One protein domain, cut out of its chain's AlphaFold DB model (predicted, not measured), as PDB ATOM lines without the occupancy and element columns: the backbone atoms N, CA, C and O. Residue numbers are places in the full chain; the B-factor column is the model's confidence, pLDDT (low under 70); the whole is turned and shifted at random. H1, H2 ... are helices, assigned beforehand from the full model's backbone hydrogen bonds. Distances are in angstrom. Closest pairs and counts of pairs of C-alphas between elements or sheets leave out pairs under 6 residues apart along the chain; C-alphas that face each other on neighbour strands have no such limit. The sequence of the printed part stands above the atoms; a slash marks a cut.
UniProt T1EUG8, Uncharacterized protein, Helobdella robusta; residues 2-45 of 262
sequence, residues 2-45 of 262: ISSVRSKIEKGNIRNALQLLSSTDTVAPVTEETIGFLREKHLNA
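Overview. This is residues 2 to 45 of the 262 residues of an uncharacterized protein of Helobdella robusta (UniProt T1EUG8). A small helical hairpin, H1 and H2 side by side, lies at one end of an elongated model, and a third helix, H3, stands by itself at the other end, joined to the hairpin by an outstretched stretch of chain, residues 23 to 31. Residues 22 to 45 stand free, of which 32 to 41 belong to H3. The printed part has 44 residues with three named helices, in the order H1, H2, H3, and no named strand; its class is all helix. The whole is extended, with a radius of gyration of the C-alphas of 15.6 A and spans of 41 by 21 by 15 A.

Arrangement. H1, residues 2 to 10, and H2, residues 14 to 22, form a helical hairpin. They touch, and their closest C-alphas, those of Val 5 and Ala 17, are 4.9 A apart. They run opposite ways at a shallow tilt of 17 degrees, with their centres 9.2 A apart. H3, residues 32 to 41, touches no helix: it is apart from H1 and from H2, with no C-alpha within 8 A of either. In H1, H2 and H3 every O i to N i+4 pair is within hydrogen-bond range.

Along the chain. H1 begins at C-alpha 2, at (79.191, 0.360, 13.949), and measures 12.4 A from first to last C-alpha. H2 measures 12.3 A and ends at C-alpha 22, at (89.881, 5.800, 15.016). H3, the longest helix by residues, measures 14.2 A from C-alpha 32 to C-alpha 41, the latter at (93.700, -2.712, 41.164).

Size, cuts and confidence. The two C-alphas farthest apart, those of Glu 10 and Asn 44, are 41.0 A apart. The printed part has no cut. The link from H1 to H2, 3 residues, is tight, and that from H2 to H3, 9 residues, is short. The mean pLDDT of the printed part is 82.1, and residues 44 to 45 are under 70.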
ATOM      1  N   ILE A   2      79.915  -0.372  15.015       81.56
ATOM      2  CA  ILE A   2      79.191   0.360  13.949       81.56
ATOM      3  C   ILE A   2      77.858   0.975  14.429       81.56
ATOM      4  O   ILE A   2      77.571   2.134  14.142       81.56
ATOM      5  N   SER A   3      77.071   0.246  15.227       81.56
ATOM      6  CA  SER A   3      75.824   0.759  15.824       81.56
ATOM      7  C   SER A   3      76.051   1.954  16.758       81.56
ATOM      8  O   SER A   3      75.302   2.928  16.726       81.56
ATOM      9  N   SER A   4      77.118   1.913  17.557       81.38
ATOM     10  CA  SER A   4      77.509   2.998  18.458       81.38
ATOM     11  C   SER A   4      77.965   4.239  17.687       81.38
ATOM     12  O   SER A   4      77.598   5.349  18.065       81.38
ATOM     13  N   VAL A   5      78.711   4.063  16.590       85.44
ATOM     14  CA  VAL A   5      79.125   5.160  15.696       85.44
ATOM     15  C   VAL A   5      77.900   5.827  15.076       85.44
ATOM     16  O   VAL A   5      77.745   7.042  15.187       85.44
ATOM     17  N   ARG A   6      76.987   5.033  14.502       86.50
ATOM     18  CA  ARG A   6      75.735   5.533  13.919       86.50
ATOM     19  C   ARG A   6      74.919   6.339  14.931       86.50
ATOM     20  O   ARG A   6      74.546   7.468  14.641       86.50
ATOM     21  N   SER A   7      74.750   5.820  16.150       83.50
ATOM     22  CA  SER A   7      74.042   6.538  17.216       83.50
ATOM     23  C   SER A   7      74.710   7.871  17.582       83.50
ATOM     24  O   SER A   7      74.022   8.849  17.867       83.50
ATOM     25  N   LYS A   8      76.050   7.956  17.569       84.06
ATOM     26  CA  LYS A   8      76.757   9.224  17.825       84.06
ATOM     27  C   LYS A   8      76.580  10.228  16.686       84.06
ATOM     28  O   LYS A   8      76.466  11.414  16.981       84.06
ATOM     29  N   ILE A   9      76.511   9.770  15.436       89.06
ATOM     30  CA  ILE A   9      76.228  10.624  14.271       89.06
ATOM     31  C   ILE A   9      74.790  11.150  14.323       89.06
ATOM     32  O   ILE A   9      74.589  12.352  14.191       89.06
ATOM     33  N   GLU A  10      73.812  10.286  14.604       86.31
ATOM     34  CA  GLU A  10      72.394  10.663  14.749       86.31
ATOM     35  C   GLU A  10      72.187  11.699  15.868       86.31
ATOM     36  O   GLU A  10      71.373  12.607  15.741       86.31
ATOM     37  N   LYS A  11      72.985  11.619  16.939       78.56
ATOM     38  CA  LYS A  11      73.009  12.594  18.044       78.56
ATOM     39  C   LYS A  11      73.845  13.856  17.749       78.56
ATOM     40  O   LYS A  11      74.088  14.644  18.661       78.56
ATOM     41  N   GLY A  12      74.365  14.025  16.529       82.19
ATOM     42  CA  GLY A  12      75.189  15.174  16.123       82.19
ATOM     43  C   GLY A  12      76.584  15.229  16.763       82.19
ATOM     44  O   GLY A  12      77.267  16.251  16.709       82.19
ATOM     45  N   ASN A  13      77.041  14.141  17.385       80.69
ATOM     46  CA  ASN A  13      78.305  14.077  18.114       80.69
ATOM     47  C   ASN A  13      79.432  13.524  17.226       80.69
ATOM     48  O   ASN A  13      80.009  12.465  17.492       80.69
ATOM     49  N   ILE A  14      79.724  14.256  16.147       88.62
ATOM     50  CA  ILE A  14      80.624  13.828  15.062       88.62
ATOM     51  C   ILE A  14      82.045  13.560  15.563       88.62
ATOM     52  O   ILE A  14      82.658  12.567  15.183       88.62
ATOM     53  N   ARG A  15      82.554  14.395  16.479       85.50
ATOM     54  CA  ARG A  15      83.896  14.226  17.059       85.50
ATOM     55  C   ARG A  15      84.045  12.881  17.771       85.50
ATOM     56  O   ARG A  15      85.024  12.179  17.546       85.50
ATOM     57  N   ASN A  16      83.063  12.507  18.591       81.88
ATOM     58  CA  ASN A  16      83.098  11.234  19.311       81.88
ATOM     59  C   ASN A  16      82.859  10.044  18.376       81.88
ATOM     60  O   ASN A  16      83.402   8.973  18.620       81.88
ATOM     61  N   ALA A  17      82.070  10.219  17.311       88.19
ATOM     62  CA  ALA A  17      81.910   9.197  16.280       88.19
ATOM     63  C   ALA A  17      83.235   8.930  15.549       88.19
ATOM     64  O   ALA A  17      83.621   7.773  15.400       88.19
ATOM     65  N   LEU A  18      83.955   9.989  15.161       89.62
ATOM     66  CA  LEU A  18      85.269   9.887  14.527       89.62
ATOM     67  C   LEU A  18      86.288   9.246  15.467       89.62
ATOM     68  O   LEU A  18      86.981   8.316  15.074       89.62
ATOM     69  N   GLN A  19      86.325   9.684  16.726       86.81
ATOM     70  CA  GLN A  19      87.208   9.084  17.720       86.81
ATOM     71  C   GLN A  19      86.919   7.590  17.897       86.81
ATOM     72  O   GLN A  19      87.849   6.798  17.901       86.81
ATOM     73  N   LEU A  20      85.645   7.193  17.951       86.00
ATOM     74  CA  LEU A  20      85.259   5.787  18.066       86.00
ATOM     75  C   LEU A  20      85.643   4.951  16.831       86.00
ATOM     76  O   LEU A  20      85.895   3.760  16.974       86.00
ATOM     77  N   LEU A  21      85.685   5.555  15.639       87.31
ATOM     78  CA  LEU A  21      86.177   4.911  14.414       87.31
ATOM     79  C   LEU A  21      87.707   4.796  14.381       87.31
ATOM     80  O   LEU A  21      88.230   3.845  13.812       87.31
ATOM     81  N   SER A  22      88.414   5.768  14.963       86.75
ATOM     82  CA  SER A  22      89.881   5.800  15.016       86.75
ATOM     83  C   SER A  22      90.472   5.047  16.213       86.75
ATOM     84  O   SER A  22      91.672   4.790  16.237       86.75
ATOM     85  N   SER A  23      89.660   4.709  17.216       83.62
ATOM     86  CA  SER A  23      90.089   3.947  18.386       83.62
ATOM     87  C   SER A  23      90.361   2.487  18.020       83.62
ATOM     88  O   SER A  23      89.460   1.757  17.617       83.62
ATOM     89  N   THR A  24      91.592   2.035  18.261       79.38
ATOM     90  CA  THR A  24      91.969   0.608  18.318       79.38
ATOM     91  C   THR A  24      91.585  -0.051  19.646       79.38
ATOM     92  O   THR A  24      91.840  -1.234  19.855       79.38
ATOM     93  N   ASP A  25      90.983   0.725  20.548       76.19
ATOM     94  CA  ASP A  25      90.640   0.311  21.897       76.19
ATOM     95  C   ASP A  25      89.506  -0.722  21.871       76.19
ATOM     96  O   ASP A  25      88.453  -0.516  21.255       76.19
ATOM     97  N   THR A  26      89.732  -1.855  22.527       74.12
ATOM     98  CA  THR A  26      88.777  -2.965  22.582       74.12
ATOM     99  C   THR A  26      88.303  -3.149  24.013       74.12
ATOM    100  O   THR A  26      89.053  -2.977  24.968       74.12
ATOM    101  N   VAL A  27      87.017  -3.464  24.178       74.12
ATOM    102  CA  VAL A  27      86.470  -3.763  25.504       74.12
ATOM    103  C   VAL A  27      87.169  -5.017  26.013       74.12
ATOM    104  O   VAL A  27      87.114  -6.051  25.345       74.12
ATOM    105  N   ALA A  28      87.814  -4.918  27.178       78.12
ATOM    106  CA  ALA A  28      88.479  -6.055  27.795       78.12
ATOM    107  C   ALA A  28      87.485  -7.225  27.929       78.12
ATOM    108  O   ALA A  28      86.348  -7.016  28.372       78.12
ATOM    109  N   PRO A  29      87.867  -8.442  27.509       77.31
ATOM    110  CA  PRO A  29      86.973  -9.585  27.561       77.31
ATOM    111  C   PRO A  29      86.638  -9.923  29.017       77.31
ATOM    112  O   PRO A  29      87.460  -9.777  29.917       77.31
ATOM    113  N   VAL A  30      85.412 -10.389  29.257       79.38
ATOM    114  CA  VAL A  30      84.975 -10.823  30.592       79.38
ATOM    115  C   VAL A  30      85.566 -12.208  30.867       79.38
ATOM    116  O   VAL A  30      84.899 -13.225  30.701       79.38
ATOM    117  N   THR A  31      86.850 -12.241  31.217       88.94
ATOM    118  CA  THR A  31      87.593 -13.440  31.630       88.94
ATOM    119  C   THR A  31      87.962 -13.350  33.104       88.94
ATOM    120  O   THR A  31      88.082 -12.253  33.653       88.94
ATOM    121  N   GLU A  32      88.180 -14.498  33.750       87.31
ATOM    122  CA  GLU A  32      88.577 -14.535  35.164       87.31
ATOM    123  C   GLU A  32      89.907 -13.799  35.400       87.31
ATOM    124  O   GLU A  32      90.070 -13.129  36.412       87.31
ATOM    125  N   GLU A  33      90.818 -13.823  34.422       86.69
ATOM    126  CA  GLU A  33      92.070 -13.055  34.448       86.69
ATOM    127  C   GLU A  33      91.820 -11.540  34.489       86.69
ATOM    128  O   GLU A  33      92.411 -10.828  35.301       86.69
ATOM    129  N   THR A  34      90.890 -11.043  33.665       85.06
ATOM    130  CA  THR A  34      90.510  -9.621  33.646       85.06
ATOM    131  C   THR A  34      89.845  -9.222  34.963       85.06
ATOM    132  O   THR A  34      90.125  -8.153  35.506       85.06
ATOM    133  N   ILE A  35      88.994 -10.088  35.521       83.75
ATOM    134  CA  ILE A  35      88.351  -9.866  36.823       83.75
ATOM    135  C   ILE A  35      89.395  -9.861  37.948       83.75
ATOM    136  O   ILE A  35      89.343  -8.986  38.814       83.75
ATOM    137  N   GLY A  36      90.355 -10.788  37.923       84.19
ATOM    138  CA  GLY A  36      91.469 -10.853  38.868       84.19
ATOM    139  C   GLY A  36      92.313  -9.580  38.849       84.19
ATOM    140  O   GLY A  36      92.521  -8.975  39.899       84.19
ATOM    141  N   PHE A  37      92.692  -9.105  37.659       83.12
ATOM    142  CA  PHE A  37      93.434  -7.852  37.494       83.12
ATOM    143  C   PHE A  37      92.656  -6.636  38.015       83.12
ATOM    144  O   PHE A  37      93.216  -5.765  38.682       83.12
ATOM    145  N   LEU A  38      91.343  -6.572  37.764       83.38
ATOM    146  CA  LEU A  38      90.498  -5.504  38.303       83.38
ATOM    147  C   LEU A  38      90.430  -5.559  39.835       83.38
ATOM    148  O   LEU A  38      90.546  -4.520  40.483       83.38
ATOM    149  N   ARG A  39      90.292  -6.750  40.430       81.81
ATOM    150  CA  ARG A  39      90.307  -6.924  41.894       81.81
ATOM    151  C   ARG A  39      91.652  -6.552  42.511       81.81
ATOM    152  O   ARG A  39      91.673  -5.994  43.596       81.81
ATOM    153  N   GLU A  40      92.762  -6.809  41.829       82.94
ATOM    154  CA  GLU A  40      94.089  -6.392  42.294       82.94
ATOM    155  C   GLU A  40      94.247  -4.861  42.279       82.94
ATOM    156  O   GLU A  40      94.815  -4.275  43.201       82.94
ATOM    157  N   LYS A  41      93.695  -4.185  41.260       82.31
ATOM    158  CA  LYS A  41      93.700  -2.712  41.164       82.31
ATOM    159  C   LYS A  41      92.758  -2.036  42.160       82.31
ATOM    160  O   LYS A  41      92.995  -0.887  42.536       82.31
ATOM    161  N   HIS A  42      91.696  -2.719  42.572       78.25
ATOM    162  CA  HIS A  42      90.720  -2.216  43.528       78.25
ATOM    163  C   HIS A  42      90.925  -2.885  44.887       78.25
ATOM    164  O   HIS A  42      90.386  -3.956  45.145       78.25
ATOM    165  N   LEU A  43      91.674  -2.227  45.782       72.19
ATOM    166  CA  LEU A  43      91.762  -2.652  47.181       72.19
ATOM    167  C   LEU A  43      90.352  -2.856  47.749       72.19
ATOM    168  O   LEU A  43      89.474  -2.007  47.570       72.19
ATOM    169  N   ASN A  44      90.151  -3.975  48.449       65.62
ATOM    170  CA  ASN A  44      88.917  -4.226  49.184       65.62
ATOM    171  C   ASN A  44      88.628  -3.032  50.097       65.62
ATOM    172  O   ASN A  44      89.542  -2.507  50.740       65.62
ATOM    173  N   ALA A  45      87.363  -2.604  50.131       64.62
ATOM    174  CA  ALA A  45      86.950  -1.468  50.939       64.62
ATOM    175  C   ALA A  45      87.479  -1.638  52.377       64.62
ATOM    176  O   ALA A  45      87.320  -2.719  52.956       64.62
TER     177      ALA A  45